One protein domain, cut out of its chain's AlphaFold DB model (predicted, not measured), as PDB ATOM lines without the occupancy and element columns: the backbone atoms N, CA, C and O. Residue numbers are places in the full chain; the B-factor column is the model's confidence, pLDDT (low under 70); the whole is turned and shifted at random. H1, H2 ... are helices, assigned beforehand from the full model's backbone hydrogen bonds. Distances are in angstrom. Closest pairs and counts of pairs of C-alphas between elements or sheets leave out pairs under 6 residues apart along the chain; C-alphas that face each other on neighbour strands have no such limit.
ATOM      1  N   VAL A  19      -1.890 -11.286  25.064       79.81
ATOM      2  CA  VAL A  19      -1.547 -12.717  25.197       79.81
ATOM      3  C   VAL A  19      -1.455 -13.436  23.851       79.81
ATOM      4  O   VAL A  19      -1.207 -14.636  23.811       79.81
ATOM      5  N   VAL A  20      -1.689 -12.718  22.753       77.19
ATOM      6  CA  VAL A  20      -1.481 -13.212  21.394       77.19
ATOM      7  C   VAL A  20      -0.121 -12.687  20.954       77.19
ATOM      8  O   VAL A  20       0.116 -11.489  21.064       77.19
ATOM      9  N   ASP A  21       0.761 -13.553  20.457       78.88
ATOM     10  CA  ASP A  21       1.983 -13.123  19.771       78.88
ATOM     11  C   ASP A  21       1.727 -13.117  18.253       78.88
ATOM     12  O   ASP A  21       1.874 -14.146  17.589       78.88
ATOM     13  N   PRO A  22       1.300 -11.980  17.676       69.62
ATOM     14  CA  PRO A  22       0.995 -11.903  16.255       69.62
ATOM     15  C   PRO A  22       2.240 -11.926  15.365       69.62
ATOM     16  O   PRO A  22       2.086 -12.009  14.151       69.62
ATOM     17  N   ILE A  23       3.445 -11.790  15.927       69.75
ATOM     18  CA  ILE A  23       4.690 -11.687  15.160       69.75
ATOM     19  C   ILE A  23       5.334 -13.066  15.016       69.75
ATOM     20  O   ILE A  23       5.766 -13.412  13.920       69.75
ATOM     21  N   ASN A  24       5.384 -13.849  16.096       75.44
ATOM     22  CA  ASN A  24       6.103 -15.127  16.104       75.44
ATOM     23  C   ASN A  24       5.183 -16.354  16.044       75.44
ATOM     24  O   ASN A  24       5.590 -17.384  15.516       75.44
ATOM     25  N   GLU A  25       3.951 -16.257  16.554       71.88
ATOM     26  CA  GLU A  25       3.034 -17.406  16.684       71.88
ATOM     27  C   GLU A  25       1.867 -17.365  15.680       71.88
ATOM     28  O   GLU A  25       1.121 -18.334  15.534       71.88
ATOM     29  N   VAL A  26       1.699 -16.258  14.947       71.94
ATOM     30  CA  VAL A  26       0.710 -16.137  13.868       71.94
ATOM     31  C   VAL A  26       1.428 -16.151  12.522       71.94
ATOM     32  O   VAL A  26       1.999 -15.155  12.095       71.94
ATOM     33  N   ALA A  27       1.361 -17.286  11.829       71.50
ATOM     34  CA  ALA A  27       1.901 -17.438  10.483       71.50
ATOM     35  C   ALA A  27       0.776 -17.604   9.453       71.50
ATOM     36  O   ALA A  27      -0.136 -18.414   9.630       71.50
ATOM     37  N   ALA A  28       0.863 -16.846   8.358       71.50
ATOM     38  CA  ALA A  28       0.083 -17.092   7.155       71.50
ATOM     39  C   ALA A  28       0.876 -18.054   6.264       71.50
ATOM     40  O   ALA A  28       2.045 -17.807   5.978       71.50
ATOM     41  N   TYR A  29       0.249 -19.153   5.853       73.44
ATOM     42  CA  TYR A  29       0.839 -20.104   4.917       73.44
ATOM     43  C   TYR A  29      -0.004 -20.127   3.654       73.44
ATOM     44  O   TYR A  29      -1.231 -20.222   3.739       73.44
ATOM     45  N   ASP A  30       0.652 -20.088   2.502       72.25
ATOM     46  CA  ASP A  30      -0.039 -20.229   1.234       72.25
ATOM     47  C   ASP A  30      -0.469 -21.687   1.017       72.25
ATOM     48  O   ASP A  30       0.146 -22.649   1.494       72.25
ATOM     49  N   HIS A  31      -1.544 -21.861   0.248       67.38
ATOM     50  CA  HIS A  31      -2.090 -23.174  -0.092       67.38
ATOM     51  C   HIS A  31      -1.117 -24.176  -0.775       67.38
ATOM     52  O   HIS A  31      -1.396 -25.377  -0.663       67.38
ATOM     53  N   PRO A  32      -0.006 -23.801  -1.462       76.38
ATOM     54  CA  PRO A  32       0.927 -24.778  -2.030       76.38
ATOM     55  C   PRO A  32       1.807 -25.403  -0.944       76.38
ATOM     56  O   PRO A  32       2.192 -26.564  -1.056       76.38
ATOM     57  N   ASP A  33       2.077 -24.660   0.132       76.88
ATOM     58  CA  ASP A  33       3.017 -25.047   1.186       76.88
ATOM     59  C   ASP A  33       2.372 -25.955   2.243       76.88
ATOM     60  O   ASP A  33       3.041 -26.531   3.107       76.88
ATOM     61  N   ARG A  34       1.041 -26.085   2.203       75.19
ATOM     62  CA  ARG A  34       0.239 -26.827   3.177       75.19
ATOM     63  C   ARG A  34      -0.960 -27.482   2.489       75.19
ATOM     64  O   ARG A  34      -2.040 -26.905   2.421       75.19
ATOM     65  N   ALA A  35      -0.824 -28.744   2.091       75.44
ATOM     66  CA  ALA A  35      -1.924 -29.509   1.480       75.44
ATOM     67  C   ALA A  35      -3.222 -29.525   2.325       75.44
ATOM     68  O   ALA A  35      -4.324 -29.586   1.783       75.44
ATOM     69  N   GLY A  36      -3.116 -29.416   3.656       76.50
ATOM     70  CA  GLY A  36      -4.276 -29.327   4.549       76.50
ATOM     71  C   GLY A  36      -5.117 -28.051   4.384       76.50
ATOM     72  O   GLY A  36      -6.323 -28.095   4.616       76.50
ATOM     73  N   LEU A  37      -4.520 -26.936   3.944       76.00
ATOM     74  CA  LEU A  37      -5.241 -25.681   3.690       76.00
ATOM     75  C   LEU A  37      -6.184 -25.806   2.487       76.00
ATOM     76  O   LEU A  37      -7.307 -25.320   2.549       76.00
ATOM     77  N   GLN A  38      -5.801 -26.574   1.464       81.38
ATOM     78  CA  GLN A  38      -6.647 -26.818   0.288       81.38
ATOM     79  C   GLN A  38      -7.956 -27.537   0.646       81.38
ATOM     80  O   GLN A  38      -9.001 -27.264   0.060       81.38
ATOM     81  N   ILE A  39      -7.918 -28.442   1.632       83.81
ATOM     82  CA  ILE A  39      -9.118 -29.138   2.121       83.81
ATOM     83  C   ILE A  39     -10.051 -28.145   2.816       83.81
ATOM     84  O   ILE A  39     -11.253 -28.145   2.556       83.81
ATOM     85  N   SER A  40      -9.500 -27.287   3.677       83.44
ATOM     86  CA  SER A  40     -10.266 -26.245   4.365       83.44
ATOM     87  C   SER A  40     -10.903 -25.268   3.379       83.44
ATOM     88  O   SER A  40     -12.088 -24.970   3.514       83.44
ATOM     89  N   ASP A  41     -10.165 -24.845   2.351       84.62
ATOM     90  CA  ASP A  41     -10.668 -23.951   1.304       84.62
ATOM     91  C   ASP A  41     -11.764 -24.611   0.465       84.62
ATOM     92  O   ASP A  41     -12.792 -23.990   0.197       84.62
ATOM     93  N   ALA A  42     -11.608 -25.887   0.104       88.62
ATOM     94  CA  ALA A  42     -12.636 -26.632  -0.621       88.62
ATOM     95  C   ALA A  42     -13.927 -26.778   0.202       88.62
ATOM     96  O   ALA A  42     -15.029 -26.602  -0.326       88.62
ATOM     97  N   VAL A  43     -13.809 -27.057   1.505       89.31
ATOM     98  CA  VAL A  43     -14.957 -27.118   2.421       89.31
ATOM     99  C   VAL A  43     -15.606 -25.738   2.546       89.31
ATOM    100  O   VAL A  43     -16.812 -25.614   2.337       89.31
ATOM    101  N   ALA A  44     -14.827 -24.693   2.828       87.00
ATOM    102  CA  ALA A  44     -15.331 -23.327   2.957       87.00
ATOM    103  C   ALA A  44     -16.021 -22.850   1.670       87.00
ATOM    104  O   ALA A  44     -17.136 -22.332   1.730       87.00
ATOM    105  N   GLY A  45     -15.410 -23.096   0.511       88.44
ATOM    106  CA  GLY A  45     -15.956 -22.773  -0.805       88.44
ATOM    107  C   GLY A  45     -17.266 -23.502  -1.098       88.44
ATOM    108  O   GLY A  45     -18.218 -22.878  -1.567       88.44
ATOM    109  N   ALA A  46     -17.371 -24.789  -0.752       90.38
ATOM    110  CA  ALA A  46     -18.608 -25.553  -0.909       90.38
ATOM    111  C   ALA A  46     -19.763 -24.974  -0.073       90.38
ATOM    112  O   ALA A  46     -20.887 -24.865  -0.566       90.38
ATOM    113  N   PHE A  47     -19.494 -24.569   1.172       88.00
ATOM    114  CA  PHE A  47     -20.493 -23.924   2.032       88.00
ATOM    115  C   PHE A  47     -20.824 -22.501   1.587       88.00
ATOM    116  O   PHE A  47     -21.989 -22.113   1.640       88.00
ATOM    117  N   TYR A  48     -19.839 -21.746   1.102       86.44
ATOM    118  CA  TYR A  48     -20.049 -20.410   0.552       86.44
ATOM    119  C   TYR A  48     -20.944 -20.448  -0.692       86.44
ATOM    120  O   TYR A  48     -21.941 -19.732  -0.748       86.44
ATOM    121  N   ALA A  49     -20.669 -21.350  -1.639       87.75
ATOM    122  CA  ALA A  49     -21.484 -21.540  -2.841       87.75
ATOM    123  C   ALA A  49     -22.934 -21.960  -2.531       87.75
ATOM    124  O   ALA A  49     -23.843 -21.693  -3.314       87.75
ATOM    125  N   ALA A  50     -23.169 -22.597  -1.380       85.62
ATOM    126  CA  ALA A  50     -24.501 -23.002  -0.943       85.62
ATOM    127  C   ALA A  50     -25.355 -21.852  -0.379       85.62
ATOM    128  O   ALA A  50     -26.568 -22.018  -0.248       85.62
ATOM    129  N   VAL A  51     -24.747 -20.714  -0.022       79.50
ATOM    130  CA  VAL A  51     -25.431 -19.592   0.655       79.50
ATOM    131  C   VAL A  51     -25.168 -18.222   0.023       79.50
ATOM    132  O   VAL A  51     -25.688 -17.220   0.504       79.50
ATOM    133  N   SER A  52     -24.330 -18.143  -1.010       79.62
ATOM    134  CA  SER A  52     -23.920 -16.881  -1.625       79.62
ATOM    135  C   SER A  52     -24.169 -16.866  -3.132       79.62
ATOM    136  O   SER A  52     -24.121 -17.905  -3.789       79.62
ATOM    137  N   GLY A  53     -24.407 -15.666  -3.667       75.56
ATOM    138  CA  GLY A  53     -24.683 -15.410  -5.083       75.56
ATOM    139  C   GLY A  53     -26.167 -15.450  -5.459       75.56
ATOM    140  O   GLY A  53     -27.025 -15.830  -4.664       75.56
ATOM    141  N   ASP A  54     -26.456 -15.068  -6.705       74.75
ATOM    142  CA  ASP A  54     -27.819 -15.005  -7.261       74.75
ATOM    143  C   ASP A  54     -28.429 -16.393  -7.524       74.75
ATOM    144  O   ASP A  54     -29.632 -16.534  -7.740       74.75
ATOM    145  N   SER A  55     -27.605 -17.445  -7.525       80.00
ATOM    146  CA  SER A  55     -28.028 -18.836  -7.720       80.00
ATOM    147  C   SER A  55     -27.253 -19.779  -6.795       80.00
ATOM    148  O   SER A  55     -26.327 -20.458  -7.244       80.00
ATOM    149  N   PRO A  56     -27.609 -19.826  -5.497       82.88
ATOM    150  CA  PRO A  56     -26.947 -20.701  -4.536       82.88
ATOM    151  C   PRO A  56     -27.052 -22.174  -4.948       82.88
ATOM    152  O   PRO A  56     -28.134 -22.656  -5.293       82.88
ATOM    153  N   ASN A  57     -25.941 -22.911  -4.872       85.75
ATOM    154  CA  ASN A  57     -25.895 -24.339  -5.177       85.75
ATOM    155  C   ASN A  57     -25.578 -25.160  -3.915       85.75
ATOM    156  O   ASN A  57     -24.409 -25.333  -3.558       85.75
ATOM    157  N   PRO A  58     -26.596 -25.726  -3.243       86.88
ATOM    158  CA  PRO A  58     -26.391 -26.476  -2.010       86.88
ATOM    159  C   PRO A  58     -25.741 -27.847  -2.227       86.88
ATOM    160  O   PRO A  58     -25.308 -28.463  -1.256       86.88
ATOM    161  N   GLN A  59     -25.659 -28.352  -3.463       89.25
ATOM    162  CA  GLN A  59     -25.206 -29.721  -3.731       89.25
ATOM    163  C   GLN A  59     -23.762 -29.959  -3.284       89.25
ATOM    164  O   GLN A  59     -23.476 -31.010  -2.714       89.25
ATOM    165  N   PHE A  60     -22.871 -28.981  -3.479       88.38
ATOM    166  CA  PHE A  60     -21.468 -29.093  -3.065       88.38
ATOM    167  C   PHE A  60     -21.338 -29.233  -1.555       88.38
ATOM    168  O   PHE A  60     -20.640 -30.119  -1.065       88.38
ATOM    169  N   ALA A  61     -22.072 -28.407  -0.811       89.69
ATOM    170  CA  ALA A  61     -22.117 -28.531   0.630       89.69
ATOM    171  C   ALA A  61     -22.759 -29.861   1.036       89.69
ATOM    172  O   ALA A  61     -22.194 -30.554   1.869       89.69
ATOM    173  N   CYS A  62     -23.871 -30.290   0.431       89.44
ATOM    174  CA  CYS A  62     -24.514 -31.574   0.738       89.44
ATOM    175  C   CYS A  62     -23.609 -32.793   0.480       89.44
ATOM    176  O   CYS A  62     -23.661 -33.764   1.240       89.44
ATOM    177  N   ALA A  63     -22.753 -32.740  -0.543       90.81
ATOM    178  CA  ALA A  63     -21.806 -33.803  -0.882       90.81
ATOM    179  C   ALA A  63     -20.777 -34.071   0.231       90.81
ATOM    180  O   ALA A  63     -20.247 -35.178   0.325       90.81
ATOM    181  N   LEU A  64     -20.533 -33.100   1.118       89.75
ATOM    182  CA  LEU A  64     -19.612 -33.245   2.247       89.75
ATOM    183  C   LEU A  64     -20.193 -34.043   3.423       89.75
ATOM    184  O   LEU A  64     -19.442 -34.424   4.320       89.75
ATOM    185  N   LYS A  65     -21.495 -34.360   3.430       88.06
ATOM    186  CA  LYS A  65     -22.155 -35.063   4.545       88.06
ATOM    187  C   LYS A  65     -21.442 -36.336   5.010       88.06
ATOM    188  O   LYS A  65     -21.297 -36.489   6.220       88.06
ATOM    189  N   PRO A  66     -20.977 -37.240   4.124       89.06
ATOM    190  CA  PRO A  66     -20.303 -38.467   4.553       89.06
ATOM    191  C   PRO A  66     -18.965 -38.220   5.260       89.06
ATOM    192  O   PRO A  66     -18.420 -39.137   5.861       89.06
ATOM    193  N   ARG A  67     -18.409 -37.008   5.153       88.75
ATOM    194  CA  ARG A  67     -17.134 -36.612   5.766       88.75
ATOM    195  C   ARG A  67     -17.314 -35.854   7.078       88.75
ATOM    196  O   ARG A  67     -16.321 -35.516   7.714       88.75
ATOM    197  N   MET A  68     -18.552 -35.588   7.489       86.12
ATOM    198  CA  MET A  68     -18.816 -34.931   8.763       86.12
ATOM    199  C   MET A  68     -18.529 -35.873   9.925       86.12
ATOM    200  O   MET A  68     -18.902 -37.046   9.902       86.12
ATOM    201  N   THR A  69     -17.907 -35.330  10.969       87.31
ATOM    202  CA  THR A  69     -17.735 -36.061  12.226       87.31
ATOM    203  C   THR A  69     -19.105 -36.286  12.854       87.31
ATOM    204  O   THR A  69     -19.920 -35.363  12.898       87.31
ATOM    205  N   LEU A  70     -19.363 -37.499  13.340       87.50
ATOM    206  CA  LEU A  70     -20.600 -37.843  14.034       87.50
ATOM    207  C   LEU A  70     -20.339 -38.017  15.532       87.50
ATOM    208  O   LEU A  70     -19.271 -38.474  15.935       87.50
ATOM    209  N   ASP A  71     -21.316 -37.657  16.356       87.00
ATOM    210  CA  ASP A  71     -21.323 -37.998  17.772       87.00
ATOM    211  C   ASP A  71     -21.732 -39.468  17.990       87.00
ATOM    212  O   ASP A  71     -22.133 -40.185  17.070       87.00
ATOM    213  N   ARG A  72     -21.672 -39.924  19.246       88.12
ATOM    214  CA  ARG A  72     -22.089 -41.283  19.644       88.12
ATOM    215  C   ARG A  72     -23.565 -41.606  19.364       88.12
ATOM    216  O   ARG A  72     -23.962 -42.760  19.468       88.12
ATOM    217  N   HIS A  73     -24.379 -40.596  19.067       85.12
ATOM    218  CA  HIS A  73     -25.799 -40.714  18.750       85.12
ATOM    219  C   HIS A  73     -26.057 -40.624  17.233       85.12
ATOM    220  O   HIS A  73     -27.209 -40.646  16.808       85.12
ATOM    221  N   GLY A  74     -25.005 -40.541  16.408       84.81
ATOM    222  CA  GLY A  74     -25.107 -40.445  14.952       84.81
ATOM    223  C   GLY A  74     -25.491 -39.057  14.434       84.81
ATOM    224  O   GLY A  74     -25.818 -38.923  13.253       84.81
ATOM    225  N   ASN A  75     -25.457 -38.025  15.280       83.75
ATOM    226  CA  ASN A  75     -25.677 -36.640  14.869       83.75
ATOM    227  C   ASN A  75     -24.372 -36.009  14.403       83.75
ATOM    228  O   ASN A  75     -23.304 -36.338  14.909       83.75
ATOM    229  N   ILE A  76     -24.456 -35.051  13.481       84.00
ATOM    230  CA  ILE A  76     -23.281 -34.293  13.051       84.00
ATOM    231  C   ILE A  76     -22.741 -33.501  14.240       84.00
ATOM    232  O   ILE A  76     -23.423 -32.656  14.825       84.00
ATOM    233  N   PHE A  77     -21.505 -33.817  14.607       81.25
ATOM    234  CA  PHE A  77     -20.802 -33.190  15.703       81.25
ATOM    235  C   PHE A  77     -20.384 -31.787  15.261       81.25
ATOM    236  O   PHE A  77     -19.734 -31.625  14.232       81.25
ATOM    237  N   GLY A  78     -20.772 -30.761  16.023       72.81
ATOM    238  CA  GLY A  78     -20.550 -29.345  15.690       72.81
ATOM    239  C   GLY A  78     -19.098 -28.874  15.837       72.81
ATOM    240  O   GLY A  78     -18.865 -27.762  16.313       72.81
ATOM    241  N   TYR A  79     -18.137 -29.730  15.494       72.44
ATOM    242  CA  TYR A  79     -16.702 -29.491  15.559       72.44
ATOM    243  C   TYR A  79     -16.127 -29.344  14.144       72.44
ATOM    244  O   TYR A  79     -16.517 -30.068  13.232       72.44
ATOM    245  N   GLY A  80     -15.220 -28.386  13.945       70.12
ATOM    246  CA  GLY A  80     -14.607 -28.082  12.641       70.12
ATOM    247  C   GLY A  80     -15.495 -27.277  11.682       70.12
ATOM    248  O   GLY A  80     -14.999 -26.378  11.013       70.12
ATOM    249  N   LEU A  81     -16.810 -27.517  11.667       75.12
ATOM    250  CA  LEU A  81     -17.774 -26.751  10.874       75.12
ATOM    251  C   LEU A  81     -18.962 -26.316  11.735       75.12
ATOM    252  O   LEU A  81     -19.698 -27.140  12.277       75.12
ATOM    253  N   LYS A  82     -19.192 -25.002  11.814       77.06
ATOM    254  CA  LYS A  82     -20.370 -24.422  12.464       77.06
ATOM    255  C   LYS A  82     -21.096 -23.516  11.485       77.06
ATOM    256  O   LYS A  82     -20.609 -22.438  11.171       77.06
ATOM    257  N   LEU A  83     -22.262 -23.965  11.022       71.31
ATOM    258  CA  LEU A  83     -22.991 -23.279   9.956       71.31
ATOM    259  C   LEU A  83     -23.448 -21.883  10.368       71.31
ATOM    260  O   LEU A  83     -23.229 -20.947   9.616       71.31
ATOM    261  N   MET A  84     -24.059 -21.730  11.547       70.81
ATOM    262  CA  MET A  84     -24.485 -20.431  12.075       70.81
ATOM    263  C   MET A  84     -24.576 -20.436  13.611       70.81
ATOM    264  O   MET A  84     -24.645 -21.504  14.228       70.81
ATOM    265  N   PRO A  85     -24.603 -19.252  14.254       66.62
ATOM    266  CA  PRO A  85     -24.962 -19.116  15.662       66.62
ATOM    267  C   PRO A  85     -26.401 -19.572  15.944       66.62
ATOM    268  O   PRO A  85     -27.288 -19.470  15.090       66.62
ATOM    269  N   ASP A  86     -26.650 -20.004  17.180       66.25
ATOM    270  CA  ASP A  86     -27.977 -20.439  17.617       66.25
ATOM    271  C   ASP A  86     -29.018 -19.317  17.434       66.25
ATOM    272  O   ASP A  86     -28.768 -18.144  17.713       66.25
ATOM    273  N   GLY A  87     -30.199 -19.670  16.918       64.06
ATOM    274  CA  GLY A  87     -31.290 -18.720  16.663       64.06
ATOM    275  C   GLY A  87     -31.208 -17.947  15.340       64.06
ATOM    276  O   GLY A  87     -32.175 -17.269  14.986       64.06
ATOM    277  N   TYR A  88     -30.127 -18.080  14.560       68.88
ATOM    278  CA  TYR A  88     -30.043 -17.484  13.219       68.88
ATOM    279  C   TYR A  88     -31.095 -18.063  12.255       68.88
ATOM    280  O   TYR A  88     -31.700 -17.321  11.486       68.88
ATOM    281  N   LEU A  89     -31.407 -19.359  12.375       64.38
ATOM    282  CA  LEU A  89     -32.382 -20.076  11.533       64.38
ATOM    283  C   LEU A  89     -33.767 -19.428  11.481       64.38
ATOM    284  O   LEU A  89     -34.417 -19.435  10.435       64.38
ATOM    285  N   LYS A  90     -34.207 -18.818  12.588       68.81
ATOM    286  CA  LYS A  90     -35.506 -18.128  12.664       68.81
ATOM    287  C   LYS A  90     -35.596 -16.957  11.681       68.81
ATOM    288  O   LYS A  90     -36.691 -16.595  11.268       68.81
ATOM    289  N   ARG A  91     -34.449 -16.385  11.308       72.88
ATOM    290  CA  ARG A  91     -34.313 -15.218  10.428       72.88
ATOM    291  C   ARG A  91     -33.741 -15.571   9.053       72.88
ATOM    292  O   ARG A  91     -33.637 -14.694   8.206       72.88
ATOM    293  N   ALA A  92     -33.369 -16.832   8.833       69.62
ATOM    294  CA  ALA A  92     -32.795 -17.265   7.570       69.62
ATOM    295  C   ALA A  92     -33.873 -17.297   6.465       69.62
ATOM    296  O   ALA A  92     -34.962 -17.842   6.705       69.62
ATOM    297  N   PRO A  93     -33.569 -16.769   5.262       73.75
ATOM    298  CA  PRO A  93     -34.382 -16.961   4.068       73.75
ATOM    299  C   PRO A  93     -34.657 -18.443   3.792       73.75
ATOM    300  O   PRO A  93     -33.840 -19.310   4.112       73.75
ATOM    301  N   SER A  94     -35.793 -18.740   3.164       73.38
ATOM    302  CA  SER A  94     -36.244 -20.108   2.875       73.38
ATOM    303  C   SER A  94     -35.222 -20.938   2.090       73.38
ATOM    304  O   SER A  94     -35.044 -22.112   2.396       73.38
ATOM    305  N   HIS A  95     -34.493 -20.332   1.149       69.38
ATOM    306  CA  HIS A  95     -33.463 -21.023   0.365       69.38
ATOM    307  C   HIS A  95     -32.253 -21.461   1.209       69.38
ATOM    308  O   HIS A  95     -31.704 -22.535   0.977       69.38
ATOM    309  N   HIS A  96     -31.887 -20.709   2.251       70.69
ATOM    310  CA  HIS A  96     -30.815 -21.107   3.168       70.69
ATOM    311  C   HIS A  96     -31.238 -22.231   4.124       70.69
ATOM    312  O   HIS A  96     -30.387 -22.987   4.593       70.69
ATOM    313  N   ARG A  97     -32.542 -22.383   4.404       74.50
ATOM    314  CA  ARG A  97     -33.052 -23.399   5.344       74.50
ATOM    315  C   ARG A  97     -32.774 -24.830   4.903       74.50
ATOM    316  O   ARG A  97     -32.495 -25.649   5.765       74.50
ATOM    317  N   LEU A  98     -32.750 -25.110   3.599       76.88
ATOM    318  CA  LEU A  98     -32.473 -26.455   3.076       76.88
ATOM    319  C   LEU A  98     -31.137 -27.016   3.576       76.88
ATOM    320  O   LEU A  98     -31.065 -28.163   4.012       76.88
ATOM    321  N   LEU A  99     -30.090 -26.191   3.552       80.25
ATOM    322  CA  LEU A  99     -28.765 -26.591   4.009       80.25
ATOM    323  C   LEU A  99     -28.750 -26.847   5.520       80.25
ATOM    324  O   LEU A  99     -28.154 -27.810   5.998       80.25
ATOM    325  N   PHE A 100     -29.444 -25.997   6.274       77.31
ATOM    326  CA  PHE A 100     -29.550 -26.131   7.719       77.31
ATOM    327  C   PHE A 100     -30.370 -27.350   8.131       77.31
ATOM    328  O   PHE A 100     -29.930 -28.089   9.001       77.31
ATOM    329  N   ASP A 101     -31.509 -27.610   7.499       79.06
ATOM    330  CA  ASP A 101     -32.326 -28.794   7.776       79.06
ATOM    331  C   ASP A 101     -31.568 -30.078   7.437       79.06
ATOM    332  O   ASP A 101     -31.700 -31.092   8.119       79.06
ATOM    333  N   PHE A 102     -30.723 -30.043   6.412       83.00
ATOM    334  CA  PHE A 102     -29.900 -31.184   6.042       83.00
ATOM    335  C   PHE A 102     -28.796 -31.491   7.072       83.00
ATOM    336  O   PHE A 102     -28.520 -32.665   7.330       83.00
ATOM    337  N   TYR A 103     -28.192 -30.462   7.675       80.12
ATOM    338  CA  TYR A 103     -27.037 -30.592   8.575       80.12
ATOM    339  C   TYR A 103     -27.355 -30.522  10.077       80.12
ATOM    340  O   TYR A 103     -26.610 -31.076  10.882       80.12
ATOM    341  N   LEU A 104     -28.434 -29.845  10.475       74.06
ATOM    342  CA  LEU A 104     -28.793 -29.569  11.874       74.06
ATOM    343  C   LEU A 104     -29.983 -30.392  12.373       74.06
ATOM    344  O   LEU A 104     -30.322 -30.322  13.557       74.06
ATOM    345  N   ARG A 105     -30.633 -31.175  11.504       64.00
ATOM    346  CA  ARG A 105     -31.725 -32.056  11.920       64.00
ATOM    347  C   ARG A 105     -31.158 -33.197  12.758       64.00
ATOM    348  O   ARG A 105     -30.518 -34.108  12.238       64.00
TER     349      ARG A 105
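This is residues 19 to 105 of the 107 residues of an uncharacterized protein of Alphaproteobacteria bacterium (UniProt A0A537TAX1). A long helix, H1, packs through residues 43 to 49 on short H2, which also packs on H4; tiny H3 is near H4. Residues 19 to 28 stick out as a tail. The 87 printed residues include four named helices, H1 to H4 in order, and no named strand: all helix, with 36 residues, under half, in named elements. The whole is loose, with a radius of gyration of the C-alphas of 15.7 A and spans of 44 by 36 by 27 A.

H1, residues 35 to 49, and H2, residues 58 to 63, form a helical hairpin: residues 43 to 49 of H1 touch H2, closest C-alphas Ala 46 and Ala 61, 4.9 A, opposite ways at 37 degrees, only just a steep tilt. H4, residues 94 to 104, touches H2, closest C-alphas Pro 58 and Leu 99, 6.5 A, the same way at a shallow tilt of 16 degrees. H3, residues 88 to 91, is close to but not clearly touching H4, closest C-alphas Leu 89 and Arg 97, 7.1 A. H1 is apart from H3 and H4. In H2 every O i to N i+4 pair is within hydrogen-bond range, in H1 10 of 11, in H4 4 of 7; H3 is too short for such a pair.

H1 begins at C-alpha 35 (-1.924, -29.509, 1.480) and is 21.6 A long; H2 is 8.7 A and H3 5.6 A. H4, 15.0 A, ends at C-alpha 104 (-28.793, -29.569, 11.874).

The C-alphas farthest apart, Asn 24 and Ser 94, are 44.6 A apart. The printed part has no cut; the link from H2 to H3, residues 64 to 87, is long. In the printed part of this model 12 residues are under pLDDT 70, among them residues 85 to 90.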